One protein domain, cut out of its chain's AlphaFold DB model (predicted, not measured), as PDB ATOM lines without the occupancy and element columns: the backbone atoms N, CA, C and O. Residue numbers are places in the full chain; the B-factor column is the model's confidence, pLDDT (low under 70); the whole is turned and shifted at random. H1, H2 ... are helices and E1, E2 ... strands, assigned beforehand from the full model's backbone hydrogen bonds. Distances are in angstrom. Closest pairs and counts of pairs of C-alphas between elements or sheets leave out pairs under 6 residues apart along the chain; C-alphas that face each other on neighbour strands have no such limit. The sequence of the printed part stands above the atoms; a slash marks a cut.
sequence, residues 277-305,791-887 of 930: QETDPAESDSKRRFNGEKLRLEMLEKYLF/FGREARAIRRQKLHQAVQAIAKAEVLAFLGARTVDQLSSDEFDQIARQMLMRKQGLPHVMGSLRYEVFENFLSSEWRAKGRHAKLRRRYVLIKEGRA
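Overview. This is residues 277 to 305 and 791 to 887 of the 930 residues of the protein "Putative phage integrase" of Comamonadaceae bacterium (UniProt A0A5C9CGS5). The long helix H2 packs with its later part on H3 and H4, making a three-helix core, while residues 791 to 802, of which 792 to 802 belong to H2, stick out as an arm. The single strand E1 runs between this core and H1, whose residues 297 to 303 stick out with 304 and 305 as a second arm. The printed part has 126 residues, with H1, H2, H3, H4 and E1 in that order, and is mostly helix. It is only just compact, close to loose, with a radius of gyration of the C-alphas of 16.2 A and spans of 51 by 46 by 32 A.

Along the chain. H2, residues 792 to 819, is 40.6 A long, from C-alpha 792 at (-45.224, -7.263, -48.439). H3 is residues 829 to 840, 16.6 A, and H4 residues 851 to 869, 26.6 A. E1, residues 877 to 881, measures 12.4 A and ends at (-36.930, -34.439, -41.297). H1, residues 285 to 303, is 27.0 A long.

Arrangement. H2 touches H4 at a steep tilt of 53 degrees, C-alphas 811 and 854 closest at 5.3 A. H2 and H3, a helical hairpin, only just touch, with 3 pairs of C-alphas within 8 A, the closest Ala 811 and Met 839 at 6.7 A. H3 and H4, also a helical hairpin, touch at 43 degrees, C-alphas 840 and 851 closest at 4.4 A. The closest C-alphas of H1 and E1, Gly 292 and Val 880, are 5.9 A apart. E1 pairs with no named strand; residues 277 to 278 pair antiparallel with its residues 877 to 878. In H1, H2, H3 and H4 every O i to N i+4 pair is within hydrogen-bond range.

Size, cuts and confidence. Residues 306 to 790 are not printed; C-alphas 305 and 791 are 40.8 A apart. Mean pLDDT of the printed part is 75.6, with 35 residues under 70, among them 277 to 289 and 879 to 887.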
ATOM      1  N   GLN A 277     -31.714 -42.340 -40.288       59.59
ATOM      2  CA  GLN A 277     -31.940 -43.538 -39.512       59.59
ATOM      3  C   GLN A 277     -31.734 -44.750 -40.420       59.59
ATOM      4  O   GLN A 277     -32.411 -44.873 -41.445       59.59
ATOM      5  N   GLU A 278     -30.822 -45.647 -40.048       58.97
ATOM      6  CA  GLU A 278     -30.797 -46.989 -40.630       58.97
ATOM      7  C   GLU A 278     -31.983 -47.782 -40.072       58.97
ATOM      8  O   GLU A 278     -32.221 -47.818 -38.863       58.97
ATOM      9  N   THR A 279     -32.781 -48.347 -40.969       60.88
ATOM     10  CA  THR A 279     -33.998 -49.082 -40.638       60.88
ATOM     11  C   THR A 279     -33.874 -50.508 -41.123       60.88
ATOM     12  O   THR A 279     -33.427 -50.735 -42.248       60.88
ATOM     13  N   ASP A 280     -34.337 -51.458 -40.318       65.62
ATOM     14  CA  ASP A 280     -34.507 -52.824 -40.785       65.62
ATOM     15  C   ASP A 280     -35.670 -52.864 -41.803       65.62
ATOM     16  O   ASP A 280     -36.808 -52.503 -41.466       65.62
ATOM     17  N   PRO A 281     -35.424 -53.284 -43.061       62.16
ATOM     18  CA  PRO A 281     -36.464 -53.417 -44.077       62.16
ATOM     19  C   PRO A 281     -37.584 -54.406 -43.710       62.16
ATOM     20  O   PRO A 281     -38.626 -54.372 -44.371       62.16
ATOM     21  N   ALA A 282     -37.405 -55.251 -42.689       61.50
ATOM     22  CA  ALA A 282     -38.428 -56.147 -42.153       61.50
ATOM     23  C   ALA A 282     -39.336 -55.489 -41.093       61.50
ATOM     24  O   ALA A 282     -40.451 -55.959 -40.860       61.50
ATOM     25  N   GLU A 283     -38.920 -54.380 -40.468       69.69
ATOM     26  CA  GLU A 283     -39.725 -53.687 -39.452       69.69
ATOM     27  C   GLU A 283     -40.963 -53.008 -40.057       69.69
ATOM     28  O   GLU A 283     -40.932 -52.517 -41.183       69.69
ATOM     29  N   SER A 284     -42.057 -52.886 -39.298       67.12
ATOM     30  CA  SER A 284     -43.225 -52.115 -39.751       67.12
ATOM     31  C   SER A 284     -42.909 -50.618 -39.919       67.12
ATOM     32  O   SER A 284     -42.089 -50.059 -39.189       67.12
ATOM     33  N   ASP A 285     -43.625 -49.924 -40.815       66.50
ATOM     34  CA  ASP A 285     -43.477 -48.468 -41.014       66.50
ATOM     35  C   ASP A 285     -43.647 -47.678 -39.701       66.50
ATOM     36  O   ASP A 285     -42.914 -46.723 -39.445       66.50
ATOM     37  N   SER A 286     -44.548 -48.125 -38.820       66.88
ATOM     38  CA  SER A 286     -44.774 -47.501 -37.508       66.88
ATOM     39  C   SER A 286     -43.571 -47.646 -36.574       66.88
ATOM     40  O   SER A 286     -43.202 -46.682 -35.905       66.88
ATOM     41  N   LYS A 287     -42.919 -48.818 -36.554       68.81
ATOM     42  CA  LYS A 287     -41.713 -49.047 -35.743       68.81
ATOM     43  C   LYS A 287     -40.534 -48.225 -36.260       68.81
ATOM     44  O   LYS A 287     -39.858 -47.571 -35.468       68.81
ATOM     45  N   ARG A 288     -40.368 -48.156 -37.587       67.94
ATOM     46  CA  ARG A 288     -39.366 -47.288 -38.221       67.94
ATOM     47  C   ARG A 288     -39.588 -45.820 -37.843       67.94
ATOM     48  O   ARG A 288     -38.637 -45.167 -37.433       67.94
ATOM     49  N   ARG A 289     -40.835 -45.318 -37.900       68.75
ATOM     50  CA  ARG A 289     -41.192 -43.946 -37.466       68.75
ATOM     51  C   ARG A 289     -40.912 -43.697 -35.987       68.75
ATOM     52  O   ARG A 289     -40.382 -42.646 -35.652       68.75
ATOM     53  N   PHE A 290     -41.252 -44.648 -35.118       70.88
ATOM     54  CA  PHE A 290     -40.998 -44.545 -33.681       70.88
ATOM     55  C   PHE A 290     -39.500 -44.415 -33.373       70.88
ATOM     56  O   PHE A 290     -39.090 -43.526 -32.633       70.88
ATOM     57  N   ASN A 291     -38.676 -45.261 -33.991       67.56
ATOM     58  CA  ASN A 291     -37.225 -45.207 -33.839       67.56
ATOM     59  C   ASN A 291     -36.648 -43.874 -34.375       67.56
ATOM     60  O   ASN A 291     -35.729 -43.315 -33.778       67.56
ATOM     61  N   GLY A 292     -37.227 -43.312 -35.442       67.44
ATOM     62  CA  GLY A 292     -36.860 -41.985 -35.947       67.44
ATOM     63  C   GLY A 292     -37.227 -40.842 -34.996       67.44
ATOM     64  O   GLY A 292     -36.470 -39.885 -34.856       67.44
ATOM     65  N   GLU A 293     -38.356 -40.957 -34.295       67.81
ATOM     66  CA  GLU A 293     -38.766 -39.993 -33.270       67.81
ATOM     67  C   GLU A 293     -37.855 -40.045 -32.037       67.81
ATOM     68  O   GLU A 293     -37.504 -38.998 -31.496       67.81
ATOM     69  N   LYS A 294     -37.396 -41.238 -31.633       71.19
ATOM     70  CA  LYS A 294     -36.395 -41.388 -30.566       71.19
ATOM     71  C   LYS A 294     -35.120 -40.604 -30.894       71.19
ATOM     72  O   LYS A 294     -34.668 -39.797 -30.091       71.19
ATOM     73  N   LEU A 295     -34.611 -40.775 -32.112       68.38
ATOM     74  CA  LEU A 295     -33.433 -40.060 -32.598       68.38
ATOM     75  C   LEU A 295     -33.650 -38.536 -32.633       68.38
ATOM     76  O   LEU A 295     -32.741 -37.768 -32.332       68.38
ATOM     77  N   ARG A 296     -34.864 -38.079 -32.967       71.31
ATOM     78  CA  ARG A 296     -35.227 -36.655 -32.901       71.31
ATOM     79  C   ARG A 296     -35.147 -36.115 -31.471       71.31
ATOM     80  O   ARG A 296     -34.637 -35.015 -31.280       71.31
ATOM     81  N   LEU A 297     -35.649 -36.865 -30.488       73.25
ATOM     82  CA  LEU A 297     -35.636 -36.466 -29.077       73.25
ATOM     83  C   LEU A 297     -34.217 -36.433 -28.497       73.25
ATOM     84  O   LEU A 297     -33.874 -35.460 -27.835       73.25
ATOM     85  N   GLU A 298     -33.373 -37.419 -28.814       72.31
ATOM     86  CA  GLU A 298     -31.953 -37.424 -28.415       72.31
ATOM     87  C   GLU A 298     -31.207 -36.191 -28.963       72.31
ATOM     88  O   GLU A 298     -30.415 -35.552 -28.270       72.31
ATOM     89  N   MET A 299     -31.501 -35.793 -30.206       70.25
ATOM     90  CA  MET A 299     -30.936 -34.572 -30.792       70.25
ATOM     91  C   MET A 299     -31.447 -33.303 -30.098       70.25
ATOM     92  O   MET A 299     -30.659 -32.392 -29.849       70.25
ATOM     93  N   LEU A 300     -32.742 -33.238 -29.768       72.88
ATOM     94  CA  LEU A 300     -33.311 -32.116 -29.015       72.88
ATOM     95  C   LEU A 300     -32.662 -31.969 -27.639       72.88
ATOM     96  O   LEU A 300     -32.309 -30.863 -27.249       72.88
ATOM     97  N   GLU A 301     -32.450 -33.072 -26.929       76.44
ATOM     98  CA  GLU A 301     -31.770 -33.080 -25.633       76.44
ATOM     99  C   GLU A 301     -30.353 -32.494 -25.724       76.44
ATOM    100  O   GLU A 301     -29.984 -31.630 -24.923       76.44
ATOM    101  N   LYS A 302     -29.594 -32.862 -26.765       74.31
ATOM    102  CA  LYS A 302     -28.279 -32.266 -27.051       74.31
ATOM    103  C   LYS A 302     -28.367 -30.765 -27.342       74.31
ATOM    104  O   LYS A 302     -27.471 -30.006 -26.983       74.31
ATOM    105  N   TYR A 303     -29.436 -30.331 -28.001       74.12
ATOM    106  CA  TYR A 303     -29.653 -28.945 -28.412       74.12
ATOM    107  C   TYR A 303     -30.198 -28.025 -27.322       74.12
ATOM    108  O   TYR A 303     -30.037 -26.810 -27.461       74.12
ATOM    109  N   LEU A 304     -30.795 -28.592 -26.273       79.31
ATOM    110  CA  LEU A 304     -31.325 -27.888 -25.106       79.31
ATOM    111  C   LEU A 304     -30.313 -27.757 -23.960       79.31
ATOM    112  O   LEU A 304     -30.628 -27.124 -22.957       79.31
ATOM    113  N   PHE A 305     -29.117 -28.342 -24.094       82.88
ATOM    114  CA  PHE A 305     -28.046 -28.254 -23.094       82.88
ATOM    115  C   PHE A 305     -28.504 -28.627 -21.679       82.88
ATOM    116  O   PHE A 305     -28.127 -27.982 -20.700       82.88
ATOM    117  N   PHE A 791     -48.499  -6.773 -52.099       87.88
ATOM    118  CA  PHE A 791     -47.202  -6.307 -51.592       87.88
ATOM    119  C   PHE A 791     -46.892  -6.940 -50.228       87.88
ATOM    120  O   PHE A 791     -47.735  -7.619 -49.624       87.88
ATOM    121  N   GLY A 792     -45.651  -6.793 -49.758       87.12
ATOM    122  CA  GLY A 792     -45.224  -7.263 -48.439       87.12
ATOM    123  C   GLY A 792     -45.580  -8.725 -48.143       87.12
ATOM    124  O   GLY A 792     -45.252  -9.646 -48.897       87.12
ATOM    125  N   ARG A 793     -46.237  -8.974 -47.005       85.50
ATOM    126  CA  ARG A 793     -46.599 -10.311 -46.508       85.50
ATOM    127  C   ARG A 793     -47.438 -11.097 -47.508       85.50
ATOM    128  O   ARG A 793     -47.176 -12.289 -47.681       85.50
ATOM    129  N   GLU A 794     -48.434 -10.469 -48.125       85.94
ATOM    130  CA  GLU A 794     -49.331 -11.143 -49.064       85.94
ATOM    131  C   GLU A 794     -48.573 -11.552 -50.331       85.94
ATOM    132  O   GLU A 794     -48.620 -12.719 -50.728       85.94
ATOM    133  N   ALA A 795     -47.754 -10.649 -50.884       86.06
ATOM    134  CA  ALA A 795     -46.903 -10.943 -52.040       86.06
ATOM    135  C   ALA A 795     -45.959 -12.111 -51.759       86.06
ATOM    136  O   ALA A 795     -45.847 -13.058 -52.543       86.06
ATOM    137  N   ARG A 796     -45.310 -12.076 -50.586       84.62
ATOM    138  CA  ARG A 796     -44.421 -13.142 -50.116       84.62
ATOM    139  C   ARG A 796     -45.176 -14.462 -49.933       84.62
ATOM    140  O   ARG A 796     -44.615 -15.515 -50.234       84.62
ATOM    141  N   ALA A 797     -46.423 -14.436 -49.458       83.38
ATOM    142  CA  ALA A 797     -47.257 -15.629 -49.304       83.38
ATOM    143  C   ALA A 797     -47.647 -16.239 -50.656       83.38
ATOM    144  O   ALA A 797     -47.472 -17.442 -50.838       83.38
ATOM    145  N   ILE A 798     -48.072 -15.419 -51.617       85.19
ATOM    146  CA  ILE A 798     -48.421 -15.866 -52.971       85.19
ATOM    147  C   ILE A 798     -47.189 -16.421 -53.696       85.19
ATOM    148  O   ILE A 798     -47.251 -17.518 -54.258       85.19
ATOM    149  N   ARG A 799     -46.039 -15.727 -53.639       83.44
ATOM    150  CA  ARG A 799     -44.773 -16.213 -54.224       83.44
ATOM    151  C   ARG A 799     -44.367 -17.556 -53.618       83.44
ATOM    152  O   ARG A 799     -43.993 -18.469 -54.351       83.44
ATOM    153  N   ARG A 800     -44.496 -17.706 -52.296       81.00
ATOM    154  CA  ARG A 800     -44.213 -18.960 -51.587       81.00
ATOM    155  C   ARG A 800     -45.178 -20.077 -51.974       81.00
ATOM    156  O   ARG A 800     -44.718 -21.181 -52.228       81.00
ATOM    157  N   GLN A 801     -46.480 -19.812 -52.062       82.88
ATOM    158  CA  GLN A 801     -47.462 -20.819 -52.468       82.88
ATOM    159  C   GLN A 801     -47.185 -21.329 -53.886       82.88
ATOM    160  O   GLN A 801     -47.143 -22.542 -54.093       82.88
ATOM    161  N   LYS A 802     -46.918 -20.422 -54.836       83.94
ATOM    162  CA  LYS A 802     -46.525 -20.780 -56.207       83.94
ATOM    163  C   LYS A 802     -45.246 -21.621 -56.221       83.94
ATOM    164  O   LYS A 802     -45.202 -22.653 -56.884       83.94
ATOM    165  N   LEU A 803     -44.236 -21.224 -55.440       81.12
ATOM    166  CA  LEU A 803     -42.991 -21.983 -55.304       81.12
ATOM    167  C   LEU A 803     -43.230 -23.378 -54.705       81.12
ATOM    168  O   LEU A 803     -42.716 -24.356 -55.238       81.12
ATOM    169  N   HIS A 804     -44.026 -23.498 -53.639       81.75
ATOM    170  CA  HIS A 804     -44.346 -24.781 -53.005       81.75
ATOM    171  C   HIS A 804     -45.069 -25.715 -53.979       81.75
ATOM    172  O   HIS A 804     -44.683 -26.874 -54.103       81.75
ATOM    173  N   GLN A 805     -46.069 -25.208 -54.706       81.94
ATOM    174  CA  GLN A 805     -46.796 -25.978 -55.718       81.94
ATOM    175  C   GLN A 805     -45.869 -26.452 -56.842       81.94
ATOM    176  O   GLN A 805     -45.900 -27.628 -57.202       81.94
ATOM    177  N   ALA A 806     -45.000 -25.572 -57.351       82.12
ATOM    178  CA  ALA A 806     -44.021 -25.927 -58.374       82.12
ATOM    179  C   ALA A 806     -43.039 -27.001 -57.873       82.12
ATOM    180  O   ALA A 806     -42.834 -28.009 -58.545       82.12
ATOM    181  N   VAL A 807     -42.487 -26.839 -56.664       80.81
ATOM    182  CA  VAL A 807     -41.572 -27.815 -56.049       80.81
ATOM    183  C   VAL A 807     -42.256 -29.164 -55.832       80.81
ATOM    184  O   VAL A 807     -41.656 -30.201 -56.119       80.81
ATOM    185  N   GLN A 808     -43.504 -29.175 -55.355       85.50
ATOM    186  CA  GLN A 808     -44.269 -30.407 -55.166       85.50
ATOM    187  C   GLN A 808     -44.544 -31.117 -56.495       85.50
ATOM    188  O   GLN A 808     -44.389 -32.336 -56.575       85.50
ATOM    189  N   ALA A 809     -44.913 -30.367 -57.538       82.94
ATOM    190  CA  ALA A 809     -45.151 -30.907 -58.872       82.94
ATOM    191  C   ALA A 809     -43.872 -31.508 -59.478       82.94
ATOM    192  O   ALA A 809     -43.907 -32.642 -59.954       82.94
ATOM    193  N   ILE A 810     -42.742 -30.797 -59.387       87.31
ATOM    194  CA  ILE A 810     -41.433 -31.274 -59.859       87.31
ATOM    195  C   ILE A 810     -41.011 -32.536 -59.098       87.31
ATOM    196  O   ILE A 810     -40.667 -33.533 -59.723       87.31
ATOM    197  N   ALA A 811     -41.089 -32.535 -57.763       88.25
ATOM    198  CA  ALA A 811     -40.728 -33.699 -56.951       88.25
ATOM    199  C   ALA A 811     -41.590 -34.923 -57.293       88.25
ATOM    200  O   ALA A 811     -41.073 -36.025 -57.455       88.25
ATOM    201  N   LYS A 812     -42.904 -34.730 -57.463       90.75
ATOM    202  CA  LYS A 812     -43.812 -35.805 -57.878       90.75
ATOM    203  C   LYS A 812     -43.460 -36.331 -59.272       90.75
ATOM    204  O   LYS A 812     -43.445 -37.544 -59.464       90.75
ATOM    205  N   ALA A 813     -43.169 -35.445 -60.224       88.06
ATOM    206  CA  ALA A 813     -42.772 -35.826 -61.577       88.06
ATOM    207  C   ALA A 813     -41.456 -36.618 -61.586       88.06
ATOM    208  O   ALA A 813     -41.375 -37.635 -62.262       88.06
ATOM    209  N   GLU A 814     -40.460 -36.214 -60.795       90.69
ATOM    210  CA  GLU A 814     -39.190 -36.937 -60.658       90.69
ATOM    211  C   GLU A 814     -39.360 -38.320 -60.019       90.69
ATOM    212  O   GLU A 814     -38.786 -39.289 -60.512       90.69
ATOM    213  N   VAL A 815     -40.179 -38.438 -58.962       90.50
ATOM    214  CA  VAL A 815     -40.502 -39.740 -58.350       90.50
ATOM    215  C   VAL A 815     -41.143 -40.664 -59.389       90.50
ATOM    216  O   VAL A 815     -40.694 -41.796 -59.562       90.50
ATOM    217  N   LEU A 816     -42.150 -40.178 -60.123       88.69
ATOM    218  CA  LEU A 816     -42.830 -40.953 -61.166       88.69
ATOM    219  C   LEU A 816     -41.900 -41.306 -62.335       88.69
ATOM    220  O   LEU A 816     -41.946 -42.431 -62.825       88.69
ATOM    221  N   ALA A 817     -41.028 -40.387 -62.753       88.44
ATOM    222  CA  ALA A 817     -40.050 -40.633 -63.808       88.44
ATOM    223  C   ALA A 817     -39.034 -41.713 -63.407       88.44
ATOM    224  O   ALA A 817     -38.663 -42.537 -64.239       88.44
ATOM    225  N   PHE A 818     -38.616 -41.751 -62.136       90.12
ATOM    226  CA  PHE A 818     -37.719 -42.789 -61.628       90.12
ATOM    227  C   PHE A 818     -38.390 -44.174 -61.597       90.12
ATOM    228  O   PHE A 818     -37.776 -45.188 -61.947       90.12
ATOM    229  N   LEU A 819     -39.664 -44.230 -61.193       87.50
ATOM    230  CA  LEU A 819     -40.466 -45.459 -61.223       87.50
ATOM    231  C   LEU A 819     -40.674 -45.959 -62.662       87.50
ATOM    232  O   LEU A 819     -40.529 -47.154 -62.932       87.50
ATOM    233  N   GLY A 820     -40.974 -45.051 -63.594       87.19
ATOM    234  CA  GLY A 820     -41.353 -45.400 -64.959       87.19
ATOM    235  C   GLY A 820     -42.627 -46.248 -64.961       87.19
ATOM    236  O   GLY A 820     -43.639 -45.857 -64.387       87.19
ATOM    237  N   ALA A 821     -42.571 -47.431 -65.577       84.31
ATOM    238  CA  ALA A 821     -43.674 -48.399 -65.572       84.31
ATOM    239  C   ALA A 821     -43.684 -49.330 -64.339       84.31
ATOM    240  O   ALA A 821     -44.590 -50.153 -64.201       84.31
ATOM    241  N   ARG A 822     -42.675 -49.237 -63.460       87.62
ATOM    242  CA  ARG A 822     -42.501 -50.145 -62.318       87.62
ATOM    243  C   ARG A 822     -43.343 -49.718 -61.119       87.62
ATOM    244  O   ARG A 822     -43.645 -48.541 -60.930       87.62
ATOM    245  N   THR A 823     -43.700 -50.682 -60.279       83.88
ATOM    246  CA  THR A 823     -44.441 -50.469 -59.030       83.88
ATOM    247  C   THR A 823     -43.503 -50.402 -57.822       83.88
ATOM    248  O   THR A 823     -42.349 -50.820 -57.885       83.88
ATOM    249  N   VAL A 824     -43.982 -49.858 -56.699       84.81
ATOM    250  CA  VAL A 824     -43.177 -49.654 -55.474       84.81
ATOM    251  C   VAL A 824     -42.556 -50.963 -54.962       84.81
ATOM    252  O   VAL A 824     -41.406 -50.989 -54.547       84.81
ATOM    253  N   ASP A 825     -43.283 -52.070 -55.033       83.00
ATOM    254  CA  ASP A 825     -42.840 -53.403 -54.608       83.00
ATOM    255  C   ASP A 825     -41.745 -54.022 -55.502       83.00
ATOM    256  O   ASP A 825     -41.063 -54.952 -55.071       83.00
ATOM    257  N   GLN A 826     -41.542 -53.483 -56.708       84.38
ATOM    258  CA  GLN A 826     -40.518 -53.930 -57.659       84.38
ATOM    259  C   GLN A 826     -39.167 -53.223 -57.476       84.38
ATOM    260  O   GLN A 826     -38.198 -53.598 -58.133       84.38
ATOM    261  N   LEU A 827     -39.089 -52.206 -56.613       86.38
ATOM    262  CA  LEU A 827     -37.854 -51.470 -56.347       86.38
ATOM    263  C   LEU A 827     -37.049 -52.109 -55.209       86.38
ATOM    264  O   LEU A 827     -37.588 -52.566 -54.194       86.38
ATOM    265  N   SER A 828     -35.731 -52.090 -55.368       84.81
ATOM    266  CA  SER A 828     -34.769 -52.457 -54.330       84.81
ATOM    267  C   SER A 828     -34.606 -51.358 -53.273       84.81
ATOM    268  O   SER A 828     -34.972 -50.196 -53.466       84.81
ATOM    269  N   SER A 829     -34.016 -51.715 -52.129       79.44
ATOM    270  CA  SER A 829     -33.743 -50.756 -51.054       79.44
ATOM    271  C   SER A 829     -32.739 -49.672 -51.455       79.44
ATOM    272  O   SER A 829     -32.901 -48.524 -51.046       79.44
ATOM    273  N   ASP A 830     -31.752 -49.999 -52.293       80.06
ATOM    274  CA  ASP A 830     -30.769 -49.031 -52.794       80.06
ATOM    275  C   ASP A 830     -31.402 -48.041 -53.786       80.06
ATOM    276  O   ASP A 830     -31.074 -46.853 -53.774       80.06
ATOM    277  N   GLU A 831     -32.368 -48.492 -54.592       85.38
ATOM    278  CA  GLU A 831     -33.152 -47.612 -55.467       85.38
ATOM    279  C   GLU A 831     -34.028 -46.644 -54.664       85.38
ATOM    280  O   GLU A 831     -34.093 -45.458 -54.987       85.38
ATOM    281  N   PHE A 832     -34.657 -47.097 -53.575       85.06
ATOM    282  CA  PHE A 832     -35.388 -46.187 -52.690       85.06
ATOM    283  C   PHE A 832     -34.478 -45.158 -52.022       85.06
ATOM    284  O   PHE A 832     -34.832 -43.978 -51.959       85.06
ATOM    285  N   ASP A 833     -33.302 -45.581 -51.558       80.81
ATOM    286  CA  ASP A 833     -32.293 -44.677 -51.015       80.81
ATOM    287  C   ASP A 833     -31.836 -43.662 -52.079       80.81
ATOM    288  O   ASP A 833     -31.609 -42.490 -51.763       80.81
ATOM    289  N   GLN A 834     -31.743 -44.068 -53.348       84.50
ATOM    290  CA  GLN A 834     -31.415 -43.178 -54.459       84.50
ATOM    291  C   GLN A 834     -32.508 -42.126 -54.694       84.50
ATOM    292  O   GLN A 834     -32.180 -40.941 -54.786       84.50
ATOM    293  N   ILE A 835     -33.789 -42.517 -54.726       87.75
ATOM    294  CA  ILE A 835     -34.917 -41.575 -54.857       87.75
ATOM    295  C   ILE A 835     -34.933 -40.607 -53.670       87.75
ATOM    296  O   ILE A 835     -34.983 -39.391 -53.850       87.75
ATOM    297  N   ALA A 836     -34.825 -41.128 -52.446       83.88
ATOM    298  CA  ALA A 836     -34.779 -40.327 -51.228       83.88
ATOM    299  C   ALA A 836     -33.644 -39.288 -51.266       83.88
ATOM    300  O   ALA A 836     -33.851 -38.118 -50.932       83.88
ATOM    301  N   ARG A 837     -32.454 -39.686 -51.736       81.00
ATOM    302  CA  ARG A 837     -31.323 -38.772 -51.939       81.00
ATOM    303  C   ARG A 837     -31.605 -37.737 -53.018       81.00
ATOM    304  O   ARG A 837     -31.292 -36.580 -52.774       81.00
ATOM    305  N   GLN A 838     -32.211 -38.101 -54.147       84.50
ATOM    306  CA  GLN A 838     -32.581 -37.154 -55.210       84.50
ATOM    307  C   GLN A 838     -33.607 -36.113 -54.740       84.50
ATOM    308  O   GLN A 838     -33.541 -34.951 -55.134       84.50
ATOM    309  N   MET A 839     -34.523 -36.487 -53.841       86.56
ATOM    310  CA  MET A 839     -35.456 -35.525 -53.241       86.56
ATOM    311  C   MET A 839     -34.731 -34.510 -52.356       86.56
ATOM    312  O   MET A 839     -35.054 -33.322 -52.348       86.56
ATOM    313  N   LEU A 840     -33.720 -34.971 -51.623       76.81
ATOM    314  CA  LEU A 840     -33.007 -34.175 -50.632       76.81
ATOM    315  C   LEU A 840     -31.828 -33.386 -51.208       76.81
ATOM    316  O   LEU A 840     -31.486 -32.340 -50.644       76.81
ATOM    317  N   MET A 841     -31.214 -33.888 -52.278       74.00
ATOM    318  CA  MET A 841     -29.933 -33.456 -52.829       74.00
ATOM    319  C   MET A 841     -29.989 -33.387 -54.358       74.00
ATOM    320  O   MET A 841     -30.472 -34.296 -55.028       74.00
ATOM    321  N   ARG A 842     -29.410 -32.323 -54.906       72.31
ATOM    322  CA  ARG A 842     -29.130 -32.145 -56.328       72.31
ATOM    323  C   ARG A 842     -28.088 -33.166 -56.782       72.31
ATOM    324  O   ARG A 842     -27.322 -33.686 -55.971       72.31
ATOM    325  N   LYS A 843     -27.973 -33.371 -58.100       62.41
ATOM    326  CA  LYS A 843     -26.984 -34.281 -58.720       62.41
ATOM    327  C   LYS A 843     -25.528 -34.018 -58.285       62.41
ATOM    328  O   LYS A 843     -24.716 -34.928 -58.308       62.41
ATOM    329  N   GLN A 844     -25.223 -32.799 -57.841       55.31
ATOM    330  CA  GLN A 844     -23.910 -32.363 -57.343       55.31
ATOM    331  C   GLN A 844     -23.715 -32.584 -55.826       55.31
ATOM    332  O   GLN A 844     -22.771 -32.066 -55.242       55.31
ATOM    333  N   GLY A 845     -24.647 -33.257 -55.142       52.31
ATOM    334  CA  GLY A 845     -24.601 -33.432 -53.686       52.31
ATOM    335  C   GLY A 845     -24.916 -32.161 -52.886       52.31
ATOM    336  O   GLY A 845     -24.737 -32.137 -51.672       52.31
ATOM    337  N   LEU A 846     -25.400 -31.094 -53.530       52.16
ATOM    338  CA  LEU A 846     -25.908 -29.907 -52.837       52.16
ATOM    339  C   LEU A 846     -27.361 -30.128 -52.399       52.16
ATOM    340  O   LEU A 846     -28.150 -30.616 -53.201       52.16
ATOM    341  N   PRO A 847     -27.769 -29.734 -51.184       59.44
ATOM    342  CA  PRO A 847     -29.168 -29.815 -50.779       59.44
ATOM    343  C   PRO A 847     -30.097 -28.998 -51.689       59.44
ATOM    344  O   PRO A 847     -29.733 -27.913 -52.144       59.44
ATOM    345  N   HIS A 848     -31.317 -29.489 -51.915       67.19
ATOM    346  CA  HIS A 848     -32.381 -28.655 -52.479       67.19
ATOM    347  C   HIS A 848     -32.853 -27.622 -51.447       67.19
ATOM    348  O   HIS A 848     -33.037 -27.969 -50.279       67.19
ATOM    349  N   VAL A 849     -33.136 -26.394 -51.902       57.41
ATOM    350  CA  VAL A 849     -33.659 -25.280 -51.077       57.41
ATOM    351  C   VAL A 849     -34.945 -25.673 -50.332       57.41
ATOM    352  O   VAL A 849     -35.165 -25.244 -49.210       57.41
ATOM    353  N   MET A 850     -35.757 -26.562 -50.918       69.94
ATOM    354  CA  MET A 850     -36.984 -27.115 -50.325       69.94
ATOM    355  C   MET A 850     -36.938 -28.646 -50.247       69.94
ATOM    356  O   MET A 850     -37.939 -29.330 -50.452       69.94
ATOM    357  N   GLY A 851     -35.755 -29.214 -49.981       70.31
ATOM    358  CA  GLY A 851     -35.566 -30.668 -49.944       70.31
ATOM    359  C   GLY A 851     -36.485 -31.379 -48.945       70.31
ATOM    360  O   GLY A 851     -36.861 -32.525 -49.178       70.31
ATOM    361  N   SER A 852     -36.897 -30.698 -47.870       72.81
ATOM    362  CA  SER A 852     -37.855 -31.241 -46.908       72.81
ATOM    363  C   SER A 852     -39.235 -31.472 -47.517       72.81
ATOM    364  O   SER A 852     -39.778 -32.567 -47.400       72.81
ATOM    365  N   LEU A 853     -39.754 -30.474 -48.233       76.69
ATOM    366  CA  LEU A 853     -41.022 -30.551 -48.950       76.69
ATOM    367  C   LEU A 853     -40.978 -31.618 -50.053       76.69
ATOM    368  O   LEU A 853     -41.931 -32.371 -50.228       76.69
ATOM    369  N   ARG A 854     -39.853 -31.732 -50.773       84.06
ATOM    370  CA  ARG A 854     -39.663 -32.769 -51.806       84.06
ATOM    371  C   ARG A 854     -39.682 -34.176 -51.209       84.06
ATOM    372  O   ARG A 854     -40.341 -35.065 -51.736       84.06
ATOM    373  N   TYR A 855     -39.000 -34.378 -50.083       83.75
ATOM    374  CA  TYR A 855     -39.016 -35.666 -49.390       83.75
ATOM    375  C   TYR A 855     -40.381 -35.970 -48.762       83.75
ATOM    376  O   TYR A 855     -40.810 -37.118 -48.774       83.75
ATOM    377  N   GLU A 856     -41.106 -34.957 -48.278       82.44
ATOM    378  CA  GLU A 856     -42.492 -35.116 -47.828       82.44
ATOM    379  C   GLU A 856     -43.406 -35.589 -48.968       82.44
ATOM    380  O   GLU A 856     -44.236 -36.469 -48.756       82.44
ATOM    381  N   VAL A 857     -43.228 -35.077 -50.192       85.62
ATOM    382  CA  VAL A 857     -43.945 -35.583 -51.377       85.62
ATOM    383  C   VAL A 857     -43.649 -37.062 -51.615       85.62
ATOM    384  O   VAL A 857     -44.578 -37.831 -51.860       85.62
ATOM    385  N   PHE A 858     -42.389 -37.480 -51.490       88.81
ATOM    386  CA  PHE A 858     -42.000 -38.886 -51.612       88.81
ATOM    387  C   PHE A 858     -42.603 -39.767 -50.502       88.81
ATOM    388  O   PHE A 858     -43.207 -40.795 -50.793       88.81
ATOM    389  N   GLU A 859     -42.539 -39.343 -49.240       85.44
ATOM    390  CA  GLU A 859     -43.153 -40.044 -48.101       85.44
ATOM    391  C   GLU A 859     -44.683 -40.152 -48.226       85.44
ATOM    392  O   GLU A 859     -45.274 -41.201 -47.934       85.44
ATOM    393  N   ASN A 860     -45.337 -39.090 -48.703       85.75
ATOM    394  CA  ASN A 860     -46.772 -39.081 -48.984       85.75
ATOM    395  C   ASN A 860     -47.117 -40.013 -50.149       85.75
ATOM    396  O   ASN A 860     -48.112 -40.734 -50.070       85.75
ATOM    397  N   PHE A 861     -46.285 -40.053 -51.194       87.88
ATOM    398  CA  PHE A 861     -46.432 -40.988 -52.306       87.88
ATOM    399  C   PHE A 861     -46.354 -42.444 -51.823       87.88
ATOM    400  O   PHE A 861     -47.291 -43.207 -52.066       87.88
ATOM    401  N   LEU A 862     -45.323 -42.814 -51.054       86.50
ATOM    402  CA  LEU A 862     -45.198 -44.162 -50.480       86.50
ATOM    403  C   LEU A 862     -46.385 -44.516 -49.573       86.50
ATOM    404  O   LEU A 862     -46.939 -45.612 -49.662       86.50
ATOM    405  N   SER A 863     -46.818 -43.568 -48.736       82.06
ATOM    406  CA  SER A 863     -47.986 -43.748 -47.867       82.06
ATOM    407  C   SER A 863     -49.274 -43.958 -48.673       82.06
ATOM    408  O   SER A 863     -50.128 -44.746 -48.266       82.06
ATOM    409  N   SER A 864     -49.423 -43.276 -49.813       84.62
ATOM    410  CA  SER A 864     -50.583 -43.426 -50.697       84.62
ATOM    411  C   SER A 864     -50.598 -44.770 -51.428       84.62
ATOM    412  O   SER A 864     -51.640 -45.417 -51.453       84.62
ATOM    413  N   GLU A 865     -49.454 -45.245 -51.934       83.88
ATOM    414  CA  GLU A 865     -49.343 -46.559 -52.589       83.88
ATOM    415  C   GLU A 865     -49.612 -47.704 -51.606       83.88
ATOM    416  O   GLU A 865     -50.286 -48.676 -51.954       83.88
ATOM    417  N   TRP A 866     -49.175 -47.567 -50.351       79.69
ATOM    418  CA  TRP A 866     -49.515 -48.532 -49.310       79.69
ATOM    419  C   TRP A 866     -51.015 -48.528 -48.988       79.69
ATOM    420  O   TRP A 866     -51.647 -49.580 -49.026       79.69
ATOM    421  N   ARG A 867     -51.613 -47.360 -48.716       77.69
ATOM    422  CA  ARG A 867     -53.039 -47.266 -48.349       77.69
ATOM    423  C   ARG A 867     -53.977 -47.695 -49.473       77.69
ATOM    424  O   ARG A 867     -54.973 -48.351 -49.203       77.69
ATOM    425  N   ALA A 868     -53.672 -47.312 -50.711       78.06
ATOM    426  CA  ALA A 868     -54.544 -47.569 -51.851       78.06
ATOM    427  C   ALA A 868     -54.352 -48.970 -52.450       78.06
ATOM    428  O   ALA A 868     -55.301 -49.525 -52.995       78.06
ATOM    429  N   LYS A 869     -53.132 -49.529 -52.401       76.88
ATOM    430  CA  LYS A 869     -52.776 -50.753 -53.146       76.88
ATOM    431  C   LYS A 869     -52.081 -51.828 -52.304       76.88
ATOM    432  O   LYS A 869     -51.712 -52.861 -52.850       76.88
ATOM    433  N   GLY A 870     -51.859 -51.598 -51.007       75.06
ATOM    434  CA  GLY A 870     -51.199 -52.553 -50.107       75.06
ATOM    435  C   GLY A 870     -49.709 -52.776 -50.389       75.06
ATOM    436  O   GLY A 870     -49.128 -53.735 -49.889       75.06
ATOM    437  N   ARG A 871     -49.072 -51.922 -51.199       78.19
ATOM    438  CA  ARG A 871     -47.678 -52.108 -51.636       78.19
ATOM    439  C   ARG A 871     -46.699 -51.529 -50.619       78.19
ATOM    440  O   ARG A 871     -46.823 -50.370 -50.228       78.19
ATOM    441  N   HIS A 872     -45.711 -52.324 -50.213       74.69
ATOM    442  CA  HIS A 872     -44.734 -51.954 -49.187       74.69
ATOM    443  C   HIS A 872     -43.386 -51.532 -49.786       74.69
ATOM    444  O   HIS A 872     -42.825 -52.230 -50.626       74.69
ATOM    445  N   ALA A 873     -42.832 -50.421 -49.292       75.75
ATOM    446  CA  ALA A 873     -41.489 -49.964 -49.643       75.75
ATOM    447  C   ALA A 873     -40.418 -50.603 -48.741       75.75
ATOM    448  O   ALA A 873     -40.472 -50.519 -47.507       75.75
ATOM    449  N   LYS A 874     -39.394 -51.199 -49.355       76.44
ATOM    450  CA  LYS A 874     -38.252 -51.807 -48.659       76.44
ATOM    451  C   LYS A 874     -37.184 -50.754 -48.350       76.44
ATOM    452  O   LYS A 874     -36.108 -50.777 -48.920       76.44
ATOM    453  N   LEU A 875     -37.474 -49.797 -47.476       73.19
ATOM    454  CA  LEU A 875     -36.517 -48.745 -47.096       73.19
ATOM    455  C   LEU A 875     -35.431 -49.288 -46.153       73.19
ATOM    456  O   LEU A 875     -35.766 -49.819 -45.094       73.19
ATOM    457  N   ARG A 876     -34.154 -49.105 -46.515       72.50
ATOM    458  CA  ARG A 876     -32.999 -49.337 -45.625       72.50
ATOM    459  C   ARG A 876     -32.639 -48.082 -44.834       72.50
ATOM    460  O   ARG A 876     -32.113 -48.183 -43.728       72.50
ATOM    461  N   ARG A 877     -32.915 -46.899 -45.388       68.56
ATOM    462  CA  ARG A 877     -32.705 -45.623 -44.709       68.56
ATOM    463  C   ARG A 877     -33.963 -44.781 -44.748       68.56
ATOM    464  O   ARG A 877     -34.616 -44.648 -45.783       68.56
ATOM    465  N   ARG A 878     -34.268 -44.149 -43.618       70.12
ATOM    466  CA  ARG A 878     -35.280 -43.099 -43.546       70.12
ATOM    467  C   ARG A 878     -34.643 -41.801 -43.100       70.12
ATOM    468  O   ARG A 878     -33.841 -41.772 -42.168       70.12
ATOM    469  N   TYR A 879     -35.012 -40.722 -43.772       69.44
ATOM    470  CA  TYR A 879     -34.568 -39.390 -43.411       69.44
ATOM    471  C   TYR A 879     -35.616 -38.786 -42.486       69.44
ATOM    472  O   TYR A 879     -36.727 -38.458 -42.899       69.44
ATOM    473  N   VAL A 880     -35.269 -38.664 -41.210       62.47
ATOM    474  CA  VAL A 880     -36.104 -37.967 -40.240       62.47
ATOM    475  C   VAL A 880     -35.898 -36.484 -40.480       62.47
ATOM    476  O   VAL A 880     -34.844 -35.920 -40.179       62.47
ATOM    477  N   LEU A 881     -36.904 -35.872 -41.091       58.75
ATOM    478  CA  LEU A 881     -36.930 -34.439 -41.297       58.75
ATOM    479  C   LEU A 881     -37.635 -33.757 -40.140       58.75
ATOM    480  O   LEU A 881     -38.765 -34.097 -39.777       58.75
ATOM    481  N   ILE A 882     -36.993 -32.722 -39.623       51.66
ATOM    482  CA  ILE A 882     -37.634 -31.780 -38.719       51.66
ATOM    483  C   ILE A 882     -38.707 -31.028 -39.535       51.66
ATOM    484  O   ILE A 882     -38.385 -30.162 -40.342       51.66
ATOM    485  N   LYS A 883     -39.990 -31.394 -39.363       44.47
ATOM    486  CA  LYS A 883     -41.154 -30.758 -40.032       44.47
ATOM    487  C   LYS A 883     -41.177 -29.230 -39.833       44.47
ATOM    488  O   LYS A 883     -40.634 -28.743 -38.855       44.47
ATOM    489  N   GLU A 884     -41.852 -28.449 -40.661       43.22
ATOM    490  CA  GLU A 884     -42.076 -27.033 -40.317       43.22
ATOM    491  C   GLU A 884     -43.030 -26.918 -39.110       43.22
ATOM    492  O   GLU A 884     -43.838 -27.821 -38.847       43.22
ATOM    493  N   GLY A 885     -42.896 -25.859 -38.309       38.34
ATOM    494  CA  GLY A 885     -43.820 -25.606 -37.204       38.34
ATOM    495  C   GLY A 885     -45.191 -25.254 -37.761       38.34
ATOM    496  O   GLY A 885     -45.308 -24.443 -38.676       38.34
ATOM    497  N   ARG A 886     -46.256 -25.881 -37.249       31.06
ATOM    498  CA  ARG A 886     -47.620 -25.535 -37.673       31.06
ATOM    499  C   ARG A 886     -47.996 -24.165 -37.110       31.06
ATOM    500  O   ARG A 886     -47.741 -23.891 -35.937       31.06
ATOM    501  N   ALA A 887     -48.655 -23.342 -37.926       31.36
ATOM    502  CA  ALA A 887     -49.352 -22.157 -37.447       31.36
ATOM    503  C   ALA A 887     -50.307 -22.565 -36.313       31.36
ATOM    504  O   ALA A 887     -51.120 -23.481 -36.472       31.36
TER     505      ALA A 887